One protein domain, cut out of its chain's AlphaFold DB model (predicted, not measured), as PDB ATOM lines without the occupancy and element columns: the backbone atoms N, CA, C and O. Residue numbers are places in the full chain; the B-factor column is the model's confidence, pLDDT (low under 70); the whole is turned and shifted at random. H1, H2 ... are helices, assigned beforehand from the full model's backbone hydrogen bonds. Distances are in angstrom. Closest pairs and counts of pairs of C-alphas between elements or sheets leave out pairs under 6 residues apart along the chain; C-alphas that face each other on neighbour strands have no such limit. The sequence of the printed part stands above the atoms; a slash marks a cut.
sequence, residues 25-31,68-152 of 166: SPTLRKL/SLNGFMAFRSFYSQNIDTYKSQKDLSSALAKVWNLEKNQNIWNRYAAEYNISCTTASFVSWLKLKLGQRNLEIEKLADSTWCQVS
ATOM      1  N   SER A  25      72.951  88.991  80.383       81.69
ATOM      2  CA  SER A  25      74.324  88.997  79.874       81.69
ATOM      3  C   SER A  25      74.528  90.060  78.776       81.69
ATOM      4  O   SER A  25      73.591  90.367  78.029       81.69
ATOM      5  N   PRO A  26      75.744  90.619  78.611       81.94
ATOM      6  CA  PRO A  26      76.019  91.611  77.566       81.94
ATOM      7  C   PRO A  26      75.662  91.107  76.163       81.94
ATOM      8  O   PRO A  26      75.087  91.840  75.358       81.94
ATOM      9  N   THR A  27      75.924  89.826  75.897       82.38
ATOM     10  CA  THR A  27      75.571  89.141  74.648       82.38
ATOM     11  C   THR A  27      74.064  89.139  74.412       82.38
ATOM     12  O   THR A  27      73.614  89.443  73.307       82.38
ATOM     13  N   LEU A  28      73.274  88.845  75.451       85.19
ATOM     14  CA  LEU A  28      71.817  88.870  75.377       85.19
ATOM     15  C   LEU A  28      71.293  90.286  75.128       85.19
ATOM     16  O   LEU A  28      70.437  90.480  74.268       85.19
ATOM     17  N   ARG A  29      71.826  91.281  75.844       85.56
ATOM     18  CA  ARG A  29      71.437  92.689  75.673       85.56
ATOM     19  C   ARG A  29      71.722  93.177  74.252       85.56
ATOM     20  O   ARG A  29      70.838  93.765  73.633       85.56
ATOM     21  N   LYS A  30      72.916  92.887  73.720       85.81
ATOM     22  CA  LYS A  30      73.295  93.222  72.340       85.81
ATOM     23  C   LYS A  30      72.335  92.589  71.335       85.81
ATOM     24  O   LYS A  30      71.745  93.303  70.534       85.81
ATOM     25  N   LEU A  31      72.094  91.282  71.455       85.06
ATOM     26  CA  LEU A  31      71.169  90.552  70.590       85.06
ATOM     27  C   LEU A  31      69.767  91.173  70.609       85.06
ATOM     28  O   LEU A  31      69.193  91.436  69.557       85.06
ATOM     29  N   SER A  68      53.697  71.882  80.633       84.75
ATOM     30  CA  SER A  68      54.731  72.316  81.562       84.75
ATOM     31  C   SER A  68      55.759  73.182  80.835       84.75
ATOM     32  O   SER A  68      56.168  72.908  79.703       84.75
ATOM     33  N   LEU A  69      56.146  74.269  81.486       90.50
ATOM     34  CA  LEU A  69      57.221  75.148  81.062       90.50
ATOM     35  C   LEU A  69      58.554  74.568  81.554       90.50
ATOM     36  O   LEU A  69      58.633  74.089  82.682       90.50
ATOM     37  N   ASN A  70      59.606  74.641  80.744       93.00
ATOM     38  CA  ASN A  70      60.983  74.405  81.192       93.00
ATOM     39  C   ASN A  70      61.745  75.742  81.275       93.00
ATOM     40  O   ASN A  70      61.234  76.764  80.808       93.00
ATOM     41  N   GLY A  71      62.960  75.747  81.836       92.06
ATOM     42  CA  GLY A  71      63.725  76.985  82.019       92.06
ATOM     43  C   GLY A  71      64.008  77.733  80.719       92.06
ATOM     44  O   GLY A  71      63.833  78.947  80.671       92.06
ATOM     45  N   PHE A  72      64.327  77.029  79.629       93.38
ATOM     46  CA  PHE A  72      64.531  77.674  78.330       93.38
ATOM     47  C   PHE A  72      63.254  78.341  77.799       93.38
ATOM     48  O   PHE A  72      63.301  79.455  77.285       93.38
ATOM     49  N   MET A  73      62.095  77.692  77.931       92.62
ATOM     50  CA  MET A  73      60.812  78.273  77.523       92.62
ATOM     51  C   MET A  73      60.457  79.491  78.378       92.62
ATOM     52  O   MET A  73      59.905  80.458  77.852       92.62
ATOM     53  N   ALA A  74      60.818  79.474  79.661       92.50
ATOM     54  CA  ALA A  74      60.705  80.602  80.579       92.50
ATOM     55  C   ALA A  74      61.571  81.786  80.123       92.50
ATOM     56  O   ALA A  74      61.056  82.873  79.851       92.50
ATOM     57  N   PHE A  75      62.866  81.526  79.930       92.44
ATOM     58  CA  PHE A  75      63.861  82.469  79.425       92.44
ATOM     59  C   PHE A  75      63.412  83.095  78.104       92.44
ATOM     60  O   PHE A  75      63.309  84.314  77.969       92.44
ATOM     61  N   ARG A  76      63.060  82.250  77.132       91.50
ATOM     62  CA  ARG A  76      62.600  82.681  75.816       91.50
ATOM     63  C   ARG A  76      61.370  83.575  75.927       91.50
ATOM     64  O   ARG A  76      61.369  84.655  75.345       91.50
ATOM     65  N   SER A  77      60.342  83.133  76.655       89.81
ATOM     66  CA  SER A  77      59.075  83.865  76.775       89.81
ATOM     67  C   SER A  77      59.287  85.265  77.343       89.81
ATOM     68  O   SER A  77      58.695  86.222  76.854       89.81
ATOM     69  N   PHE A  78      60.167  85.392  78.339       90.81
ATOM     70  CA  PHE A  78      60.484  86.673  78.957       90.81
ATOM     71  C   PHE A  78      61.198  87.631  77.995       90.81
ATOM     72  O   PHE A  78      60.790  88.786  77.845       90.81
ATOM     73  N   TYR A  79      62.232  87.157  77.295       88.44
ATOM     74  CA  TYR A  79      63.057  88.012  76.438       88.44
ATOM     75  C   TYR A  79      62.452  88.296  75.057       88.44
ATOM     76  O   TYR A  79      62.792  89.308  74.443       88.44
ATOM     77  N   SER A  80      61.512  87.476  74.581       86.81
ATOM     78  CA  SER A  80      60.825  87.707  73.305       86.81
ATOM     79  C   SER A  80      59.506  88.482  73.419       86.81
ATOM     80  O   SER A  80      58.868  88.697  72.393       86.81
ATOM     81  N   GLN A  81      59.074  88.893  74.621       83.38
ATOM     82  CA  GLN A  81      57.724  89.440  74.870       83.38
ATOM     83  C   GLN A  81      57.346  90.667  74.014       83.38
ATOM     84  O   GLN A  81      56.173  90.874  73.736       83.38
ATOM     85  N   ASN A  82      58.330  91.462  73.579       78.12
ATOM     86  CA  ASN A  82      58.116  92.712  72.835       78.12
ATOM     87  C   ASN A  82      58.554  92.613  71.360       78.12
ATOM     88  O   ASN A  82      58.794  93.635  70.721       78.12
ATOM     89  N   ILE A  83      58.733  91.399  70.824       78.88
ATOM     90  CA  ILE A  83      59.202  91.167  69.450       78.88
ATOM     91  C   ILE A  83      58.108  90.410  68.689       78.88
ATOM     92  O   ILE A  83      57.979  89.200  68.831       78.88
ATOM     93  N   ASP A  84      57.313  91.105  67.876       67.75
ATOM     94  CA  ASP A  84      56.043  90.558  67.354       67.75
ATOM     95  C   ASP A  84      56.138  89.961  65.927       67.75
ATOM     96  O   ASP A  84      55.161  89.467  65.360       67.75
ATOM     97  N   THR A  85      57.318  89.979  65.296       70.25
ATOM     98  CA  THR A  85      57.446  89.649  63.864       70.25
ATOM     99  C   THR A  85      57.706  88.152  63.638       70.25
ATOM    100  O   THR A  85      58.768  87.646  63.992       70.25
ATOM    101  N   TYR A  86      56.795  87.428  62.971       60.19
ATOM    102  CA  TYR A  86      56.882  85.965  62.754       60.19
ATOM    103  C   TYR A  86      58.211  85.476  62.144       60.19
ATOM    104  O   TYR A  86      58.766  84.480  62.603       60.19
ATOM    105  N   LYS A  87      58.759  86.195  61.150       68.25
ATOM    106  CA  LYS A  87      60.069  85.862  60.557       68.25
ATOM    107  C   LYS A  87      61.187  85.972  61.600       68.25
ATOM    108  O   LYS A  87      61.966  85.042  61.766       68.25
ATOM    109  N   SER A  88      61.171  87.052  62.382       71.94
ATOM    110  CA  SER A  88      62.121  87.257  63.476       71.94
ATOM    111  C   SER A  88      61.960  86.245  64.607       71.94
ATOM    112  O   SER A  88      62.944  85.932  65.249       71.94
ATOM    113  N   GLN A  89      60.771  85.677  64.838       80.06
ATOM    114  CA  GLN A  89      60.548  84.742  65.944       80.06
ATOM    115  C   GLN A  89      61.350  83.447  65.792       80.06
ATOM    116  O   GLN A  89      61.923  82.990  66.779       80.06
ATOM    117  N   LYS A  90      61.432  82.854  64.592       84.00
ATOM    118  CA  LYS A  90      62.247  81.642  64.365       84.00
ATOM    119  C   LYS A  90      63.731  81.941  64.579       84.00
ATOM    120  O   LYS A  90      64.379  81.251  65.363       84.00
ATOM    121  N   ASP A  91      64.225  83.004  63.956       84.88
ATOM    122  CA  ASP A  91      65.637  83.388  64.027       84.88
ATOM    123  C   ASP A  91      66.032  83.803  65.454       84.88
ATOM    124  O   ASP A  91      67.049  83.351  65.980       84.88
ATOM    125  N   LEU A  92      65.158  84.545  66.139       86.75
ATOM    126  CA  LEU A  92      65.293  84.910  67.547       86.75
ATOM    127  C   LEU A  92      65.318  83.670  68.437       86.75
ATOM    128  O   LEU A  92      66.116  83.610  69.361       86.75
ATOM    129  N   SER A  93      64.487  82.661  68.160       88.56
ATOM    130  CA  SER A  93      64.498  81.399  68.915       88.56
ATOM    131  C   SER A  93      65.857  80.722  68.839       88.56
ATOM    132  O   SER A  93      66.399  80.298  69.857       88.56
ATOM    133  N   SER A  94      66.400  80.620  67.624       89.06
ATOM    134  CA  SER A  94      67.705  80.014  67.379       89.06
ATOM    135  C   SER A  94      68.823  80.829  68.024       89.06
ATOM    136  O   SER A  94      69.746  80.256  68.597       89.06
ATOM    137  N   ALA A  95      68.735  82.157  67.982       88.25
ATOM    138  CA  ALA A  95      69.712  83.038  68.604       88.25
ATOM    139  C   ALA A  95      69.650  82.970  70.144       88.25
ATOM    140  O   ALA A  95      70.682  82.834  70.798       88.25
ATOM    141  N   LEU A  96      68.448  82.955  70.729       90.69
ATOM    142  CA  LEU A  96      68.235  82.769  72.167       90.69
ATOM    143  C   LEU A  96      68.698  81.392  72.645       90.69
ATOM    144  O   LEU A  96      69.215  81.301  73.749       90.69
ATOM    145  N   ALA A  97      68.566  80.336  71.838       92.81
ATOM    146  CA  ALA A  97      69.095  79.014  72.182       92.81
ATOM    147  C   ALA A  97      70.630  79.019  72.300       92.81
ATOM    148  O   ALA A  97      71.184  78.419  73.218       92.81
ATOM    149  N   LYS A  98      71.325  79.752  71.417       92.50
ATOM    150  CA  LYS A  98      72.785  79.929  71.517       92.50
ATOM    151  C   LYS A  98      73.177  80.671  72.794       92.50
ATOM    152  O   LYS A  98      74.122  80.265  73.458       92.50
ATOM    153  N   VAL A  99      72.445  81.732  73.141       91.44
ATOM    154  CA  VAL A  99      72.682  82.476  74.388       91.44
ATOM    155  C   VAL A  99      72.365  81.623  75.610       91.44
ATOM    156  O   VAL A  99      73.133  81.636  76.562       91.44
ATOM    157  N   TRP A 100      71.281  80.850  75.566       92.69
ATOM    158  CA  TRP A 100      70.882  79.954  76.647       92.69
ATOM    159  C   TRP A 100      72.005  78.990  77.019       92.69
ATOM    160  O   TRP A 100      72.325  78.881  78.193       92.69
ATOM    161  N   ASN A 101      72.678  78.377  76.042       91.19
ATOM    162  CA  ASN A 101      73.798  77.463  76.301       91.19
ATOM    163  C   ASN A 101      74.985  78.117  77.036       91.19
ATOM    164  O   ASN A 101      75.781  77.408  77.640       91.19
ATOM    165  N   LEU A 102      75.107  79.446  76.982       88.94
ATOM    166  CA  LEU A 102      76.151  80.226  77.658       88.94
ATOM    167  C   LEU A 102      75.645  80.917  78.935       88.94
ATOM    168  O   LEU A 102      76.419  81.573  79.634       88.94
ATOM    169  N   GLU A 103      74.347  80.827  79.217       89.31
ATOM    170  CA  GLU A 103      73.720  81.480  80.358       89.31
ATOM    171  C   GLU A 103      74.180  80.812  81.655       89.31
ATOM    172  O   GLU A 103      74.060  79.600  81.826       89.31
ATOM    173  N   LYS A 104      74.693  81.608  82.596       88.25
ATOM    174  CA  LYS A 104      75.156  81.099  83.896       88.25
ATOM    175  C   LYS A 104      73.992  80.862  84.854       88.25
ATOM    176  O   LYS A 104      74.075  80.010  85.728       88.25
ATOM    177  N   ASN A 105      72.893  81.587  84.659       90.00
ATOM    178  CA  ASN A 105      71.742  81.594  85.556       90.00
ATOM    179  C   ASN A 105      70.610  80.654  85.102       90.00
ATOM    180  O   ASN A 105      69.437  80.910  85.380       90.00
ATOM    181  N   GLN A 106      70.915  79.571  84.374       91.81
ATOM    182  CA  GLN A 106      69.893  78.624  83.895       91.81
ATOM    183  C   GLN A 106      69.069  78.016  85.040       91.81
ATOM    184  O   GLN A 106      67.866  77.798  84.897       91.81
ATOM    185  N   ASN A 107      69.700  77.779  86.192       89.94
ATOM    186  CA  ASN A 107      69.060  77.291  87.412       89.94
ATOM    187  C   ASN A 107      67.936  78.219  87.904       89.94
ATOM    188  O   ASN A 107      66.873  77.732  88.289       89.94
ATOM    189  N   ILE A 108      68.126  79.540  87.830       90.69
ATOM    190  CA  ILE A 108      67.112  80.530  88.212       90.69
ATOM    191  C   ILE A 108      65.894  80.421  87.287       90.69
ATOM    192  O   ILE A 108      64.757  80.339  87.749       90.69
ATOM    193  N   TRP A 109      66.121  80.315  85.977       92.62
ATOM    194  CA  TRP A 109      65.042  80.135  85.001       92.62
ATOM    195  C   TRP A 109      64.317  78.794  85.151       92.62
ATOM    196  O   TRP A 109      63.097  78.738  84.990       92.62
ATOM    197  N   ASN A 110      65.036  77.722  85.495       91.88
ATOM    198  CA  ASN A 110      64.432  76.431  85.823       91.88
ATOM    199  C   ASN A 110      63.535  76.534  87.060       91.88
ATOM    200  O   ASN A 110      62.421  76.011  87.043       91.88
ATOM    201  N   ARG A 111      63.977  77.261  88.095       90.56
ATOM    202  CA  ARG A 111      63.177  77.515  89.297       90.56
ATOM    203  C   ARG A 111      61.902  78.293  88.967       90.56
ATOM    204  O   ARG A 111      60.820  77.853  89.342       90.56
ATOM    205  N   TYR A 112      61.994  79.371  88.184       91.69
ATOM    206  CA  TYR A 112      60.806  80.106  87.730       91.69
ATOM    207  C   TYR A 112      59.820  79.224  86.966       91.69
ATOM    208  O   TYR A 112      58.611  79.321  87.172       91.69
ATOM    209  N   ALA A 113      60.319  78.359  86.084       92.00
ATOM    210  CA  ALA A 113      59.476  77.451  85.320       92.00
ATOM    211  C   ALA A 113      58.769  76.429  86.224       92.00
ATOM    212  O   ALA A 113      57.570  76.194  86.058       92.00
ATOM    213  N   ALA A 114      59.492  75.855  87.190       90.12
ATOM    214  CA  ALA A 114      58.944  74.910  88.157       90.12
ATOM    215  C   ALA A 114      57.842  75.556  89.008       90.12
ATOM    216  O   ALA A 114      56.724  75.044  89.056       90.12
ATOM    217  N   GLU A 115      58.113  76.725  89.589       89.94
ATOM    218  CA  GLU A 115      57.134  77.453  90.399       89.94
ATOM    219  C   GLU A 115      55.904  77.874  89.579       89.94
ATOM    220  O   GLU A 115      54.767  77.707  90.026       89.94
ATOM    221  N   TYR A 116      56.089  78.329  88.336       89.62
ATOM    222  CA  TYR A 116      54.968  78.647  87.449       89.62
ATOM    223  C   TYR A 116      54.096  77.424  87.144       89.62
ATOM    224  O   TYR A 116      52.864  77.534  87.111       89.62
ATOM    225  N   ASN A 117      54.704  76.256  86.922       89.25
ATOM    226  CA  ASN A 117      53.974  75.016  86.654       89.25
ATOM    227  C   ASN A 117      53.117  74.576  87.847       89.25
ATOM    228  O   ASN A 117      52.021  74.070  87.624       89.25
ATOM    229  N   ILE A 118      53.586  74.816  89.074       88.25
ATOM    230  CA  ILE A 118      52.876  74.478  90.318       88.25
ATOM    231  C   ILE A 118      51.818  75.536  90.666       88.25
ATOM    232  O   ILE A 118      50.785  75.211  91.238       88.25
ATOM    233  N   SER A 119      52.027  76.798  90.277       82.81
ATOM    234  CA  SER A 119      51.143  77.916  90.644       82.81
ATOM    235  C   SER A 119      49.710  77.840  90.103       82.81
ATOM    236  O   SER A 119      48.897  78.690  90.454       82.81
ATOM    237  N   CYS A 120      49.411  76.900  89.194       75.81
ATOM    238  CA  CYS A 120      48.098  76.697  88.566       75.81
ATOM    239  C   CYS A 120      47.400  77.972  88.035       75.81
ATOM    240  O   CYS A 120      46.195  77.985  87.809       75.81
ATOM    241  N   THR A 121      48.159  79.043  87.773       81.38
ATOM    242  CA  THR A 121      47.617  80.334  87.333       81.38
ATOM    243  C   THR A 121      47.041  80.294  85.911       81.38
ATOM    244  O   THR A 121      47.486  79.537  85.047       81.38
ATOM    245  N   THR A 122      46.072  81.150  85.615       82.44
ATOM    246  CA  THR A 122      45.609  81.400  84.240       82.44
ATOM    247  C   THR A 122      46.430  82.485  83.538       82.44
ATOM    248  O   THR A 122      46.335  82.634  82.318       82.44
ATOM    249  N   ALA A 123      47.266  83.223  84.279       84.38
ATOM    250  CA  ALA A 123      48.134  84.258  83.734       84.38
ATOM    251  C   ALA A 123      49.233  83.665  82.840       84.38
ATOM    252  O   ALA A 123      49.693  82.543  83.045       84.38
ATOM    253  N   SER A 124      49.705  84.449  81.864       88.94
ATOM    254  CA  SER A 124      50.903  84.082  81.102       88.94
ATOM    255  C   SER A 124      52.126  84.019  82.022       88.94
ATOM    256  O   SER A 124      52.190  84.753  83.009       88.94
ATOM    257  N   PHE A 125      53.133  83.211  81.671       89.62
ATOM    258  CA  PHE A 125      54.375  83.111  82.450       89.62
ATOM    259  C   PHE A 125      54.998  84.483  82.751       89.62
ATOM    260  O   PHE A 125      55.391  84.754  83.880       89.62
ATOM    261  N   VAL A 126      55.048  85.371  81.756       89.69
ATOM    262  CA  VAL A 126      55.665  86.696  81.902       89.69
ATOM    263  C   VAL A 126      54.853  87.593  82.835       89.69
ATOM    264  O   VAL A 126      55.426  88.274  83.681       89.69
ATOM    265  N   SER A 127      53.524  87.578  82.707       87.81
ATOM    266  CA  SER A 127      52.622  88.323  83.594       87.81
ATOM    267  C   SER A 127      52.723  87.820  85.035       87.81
ATOM    268  O   SER A 127      52.846  88.622  85.957       87.81
ATOM    269  N   TRP A 128      52.726  86.498  85.217       91.00
ATOM    270  CA  TRP A 128      52.896  85.848  86.513       91.00
ATOM    271  C   TRP A 128      54.234  86.217  87.163       91.00
ATOM    272  O   TRP A 128      54.260  86.599  88.331       91.00
ATOM    273  N   LEU A 129      55.333  86.169  86.403       89.56
ATOM    274  CA  LEU A 129      56.665  86.465  86.924       89.56
ATOM    275  C   LEU A 129      56.786  87.934  87.353       89.56
ATOM    276  O   LEU A 129      57.287  88.213  88.436       89.56
ATOM    277  N   LYS A 130      56.269  88.874  86.548       87.44
ATOM    278  CA  LYS A 130      56.240  90.303  86.909       87.44
ATOM    279  C   LYS A 130      55.450  90.555  88.192       87.44
ATOM    280  O   LYS A 130      55.930  91.269  89.065       87.44
ATOM    281  N   LEU A 131      54.278  89.926  88.326       85.06
ATOM    282  CA  LEU A 131      53.455  90.019  89.533       85.06
ATOM    283  C   LEU A 131      54.220  89.517  90.764       85.06
ATOM    284  O   LEU A 131      54.258  90.193  91.788       85.06
ATOM    285  N   LYS A 132      54.861  88.351  90.647       84.56
ATOM    286  CA  LYS A 132      55.633  87.730  91.727       84.56
ATOM    287  C   LYS A 132      56.864  88.529  92.145       84.56
ATOM    288  O   LYS A 132      57.210  88.520  93.317       84.56
ATOM    289  N   LEU A 133      57.483  89.246  91.213       83.50
ATOM    290  CA  LEU A 133      58.626  90.123  91.477       83.50
ATOM    291  C   LEU A 133      58.216  91.541  91.903       83.50
ATOM    292  O   LEU A 133      59.055  92.436  91.948       83.50
ATOM    293  N   GLY A 134      56.928  91.787  92.165       71.31
ATOM    294  CA  GLY A 134      56.437  93.103  92.583       71.31
ATOM    295  C   GLY A 134      56.444  94.168  91.479       71.31
ATOM    296  O   GLY A 134      56.159  95.332  91.754       71.31
ATOM    297  N   GLN A 135      56.704  93.793  90.222       60.78
ATOM    298  CA  GLN A 135      56.588  94.665  89.051       60.78
ATOM    299  C   GLN A 135      55.105  94.789  88.669       60.78
ATOM    300  O   GLN A 135      54.620  94.169  87.719       60.78
ATOM    301  N   ARG A 136      54.352  95.546  89.476       47.69
ATOM    302  CA  ARG A 136      52.913  95.771  89.296       47.69
ATOM    303  C   ARG A 136      52.654  96.621  88.050       47.69
ATOM    304  O   ARG A 136      52.861  97.829  88.070       47.69
ATOM    305  N   ASN A 137      52.108  96.003  87.005       47.88
ATOM    306  CA  ASN A 137      51.225  96.703  86.073       47.88
ATOM    307  C   ASN A 137      49.785  96.484  86.567       47.88
ATOM    308  O   ASN A 137      49.395  95.338  86.794       47.88
ATOM    309  N   LEU A 138      49.014  97.565  86.733       43.50
ATOM    310  CA  LEU A 138      47.672  97.602  87.348       43.50
ATOM    311  C   LEU A 138      46.581  96.733  86.670       43.50
ATOM    312  O   LEU A 138      45.449  96.701  87.133       43.50
ATOM    313  N   GLU A 139      46.873  96.008  85.590       46.44
ATOM    314  CA  GLU A 139      45.852  95.297  84.803       46.44
ATOM    315  C   GLU A 139      45.556  93.855  85.274       46.44
ATOM    316  O   GLU A 139      44.649  93.216  84.741       46.44
ATOM    317  N   ILE A 140      46.289  93.311  86.259       48.53
ATOM    318  CA  ILE A 140      46.261  91.866  86.597       48.53
ATOM    319  C   ILE A 140      45.277  91.500  87.728       48.53
ATOM    320  O   ILE A 140      44.870  90.339  87.811       48.53
ATOM    321  N   GLU A 141      44.823  92.452  88.553       45.34
ATOM    322  CA  GLU A 141      43.959  92.158  89.719       45.34
ATOM    323  C   GLU A 141      42.667  91.412  89.356       45.34
ATOM    324  O   GLU A 141      42.221  90.558  90.111       45.34
ATOM    325  N   LYS A 142      42.129  91.600  88.145       46.19
ATOM    326  CA  LYS A 142      40.893  90.925  87.710       46.19
ATOM    327  C   LYS A 142      41.026  89.414  87.464       46.19
ATOM    328  O   LYS A 142      40.008  88.755  87.277       46.19
ATOM    329  N   LEU A 143      42.241  88.857  87.407       45.28
ATOM    330  CA  LEU A 143      42.459  87.433  87.105       45.28
ATOM    331  C   LEU A 143      42.809  86.598  88.349       45.28
ATOM    332  O   LEU A 143      42.598  85.386  88.346       45.28
ATOM    333  N   ALA A 144      43.319  87.236  89.408       46.94
ATOM    334  CA  ALA A 144      43.730  86.560  90.638       46.94
ATOM    335  C   ALA A 144      42.537  85.959  91.402       46.94
ATOM    336  O   ALA A 144      42.652  84.845  91.915       46.94
ATOM    337  N   ASP A 145      41.374  86.617  91.360       44.31
ATOM    338  CA  ASP A 145      40.149  86.168  92.039       44.31
ATOM    339  C   ASP A 145      39.590  84.838  91.493       44.31
ATOM    340  O   ASP A 145      38.814  84.162  92.161       44.31
ATOM    341  N   SER A 146      40.010  84.409  90.295       44.97
ATOM    342  CA  SER A 146      39.483  83.212  89.619       44.97
ATOM    343  C   SER A 146      40.303  81.930  89.846       44.97
ATOM    344  O   SER A 146      39.898  80.872  89.358       44.97
ATOM    345  N   THR A 147      41.450  81.975  90.530       42.59
ATOM    346  CA  THR A 147      42.366  80.814  90.635       42.59
ATOM    347  C   THR A 147      42.598  80.368  92.073       42.59
ATOM    348  O   THR A 147      43.708  80.423  92.594       42.59
ATOM    349  N   TRP A 148      41.543  79.853  92.702       37.28
ATOM    350  CA  TRP A 148      41.666  78.959  93.853       37.28
ATOM    351  C   TRP A 148      41.883  77.534  93.343       37.28
ATOM    352  O   TRP A 148      40.939  76.777  93.134       37.28
ATOM    353  N   CYS A 149      43.133  77.153  93.096       38.34
ATOM    354  CA  CYS A 149      43.453  75.736  92.959       38.34
ATOM    355  C   CYS A 149      43.749  75.199  94.356       38.34
ATOM    356  O   CYS A 149      44.798  75.498  94.922       38.34
ATOM    357  N   GLN A 150      42.792  74.443  94.905       38.50
ATOM    358  CA  GLN A 150      42.950  73.651  96.122       38.50
ATOM    359  C   GLN A 150      44.232  72.823  96.018       38.50
ATOM    360  O   GLN A 150      44.306  71.844  95.275       38.50
ATOM    361  N   VAL A 151      45.249  73.226  96.770       34.88
ATOM    362  CA  VAL A 151      46.331  72.321  97.132       34.88
ATOM    363  C   VAL A 151      45.689  71.327  98.093       34.88
ATOM    364  O   VAL A 151      45.351  71.691  99.216       34.88
ATOM    365  N   SER A 152      45.447  70.095  97.639       39.97
ATOM    366  CA  SER A 152      45.132  68.987  98.542       39.97
ATOM    367  C   SER A 152      46.388  68.726  99.361       39.97
ATOM    368  O   SER A 152      47.254  67.948  98.962       39.97
TER     369      SER A 152
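AT A GLANCE: This is residues 25 to 31 and 68 to 152 of the 166 residues of the protein "Putative transcription factor" of Ogataea minuta (UniProt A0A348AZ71). H2 sits in the middle of an all-helix domain, with H3, H4 and H5 packed on it mostly crosswise. H1 packs on H3 at one end of the long axis, and a tail with the small H6 makes the other end. The printed part has 92 residues with six named helices, H1 to H6 in chain order, and no named strand. It is only just compact, close to loose, with a radius of gyration of the C-alphas of 14.7 A, and spans 40 by 26 by 22 A.

HOW THE PARTS SIT: Start at H3, residues 86 to 100. With residues 95 to 99 alone it touches H1, residues 26 to 31, opposite ways at a shallow tilt of 16 degrees; the closest C-alphas, of Leu 28 and Val 99, are 6.5 A apart. H3 also touches the hub H2, residues 71 to 79, at a steep tilt of 53 degrees, closest at C-alphas 76 and 96, 6.7 A. H4, residues 106 to 118, touches H2 about perpendicular at 86 degrees, closest at C-alphas 71 and 110, 3.9 A. H5, residues 125 to 132, touches H2 at 82 degrees, about perpendicular, closest at C-alphas 78 and 126, 5.6 A. H6, residues 141 to 144, touches no helix. Every O i to N i+4 pair is within hydrogen-bond range in H1, H2, H4 and H5, and 9 of 11 in H3; H6 is too short for such a pair.

IN THESE COORDINATES: Find C-alpha 86 at (56.882, 85.965, 62.754); from there H3 runs 20.6 A. H4 runs 18.7 A, H2 12.4 A, H5 10.4 A and H1 8.6 A, from C-alpha 26 at (76.019, 91.611, 77.566). H6 runs 5.7 A to C-alpha 144 at (43.730, 86.560, 90.638).

THE WHOLE: The farthest C-alphas, of Lys 30 and Ser 152, are 45.5 A apart. Residues 32 to 67 are not printed, and C-alphas 31 and 68 are 26.9 A apart across the cut. Of the links printed whole, none is long. Look for pLDDT under 70 at residues 84, 86 to 87 and 135 to 152.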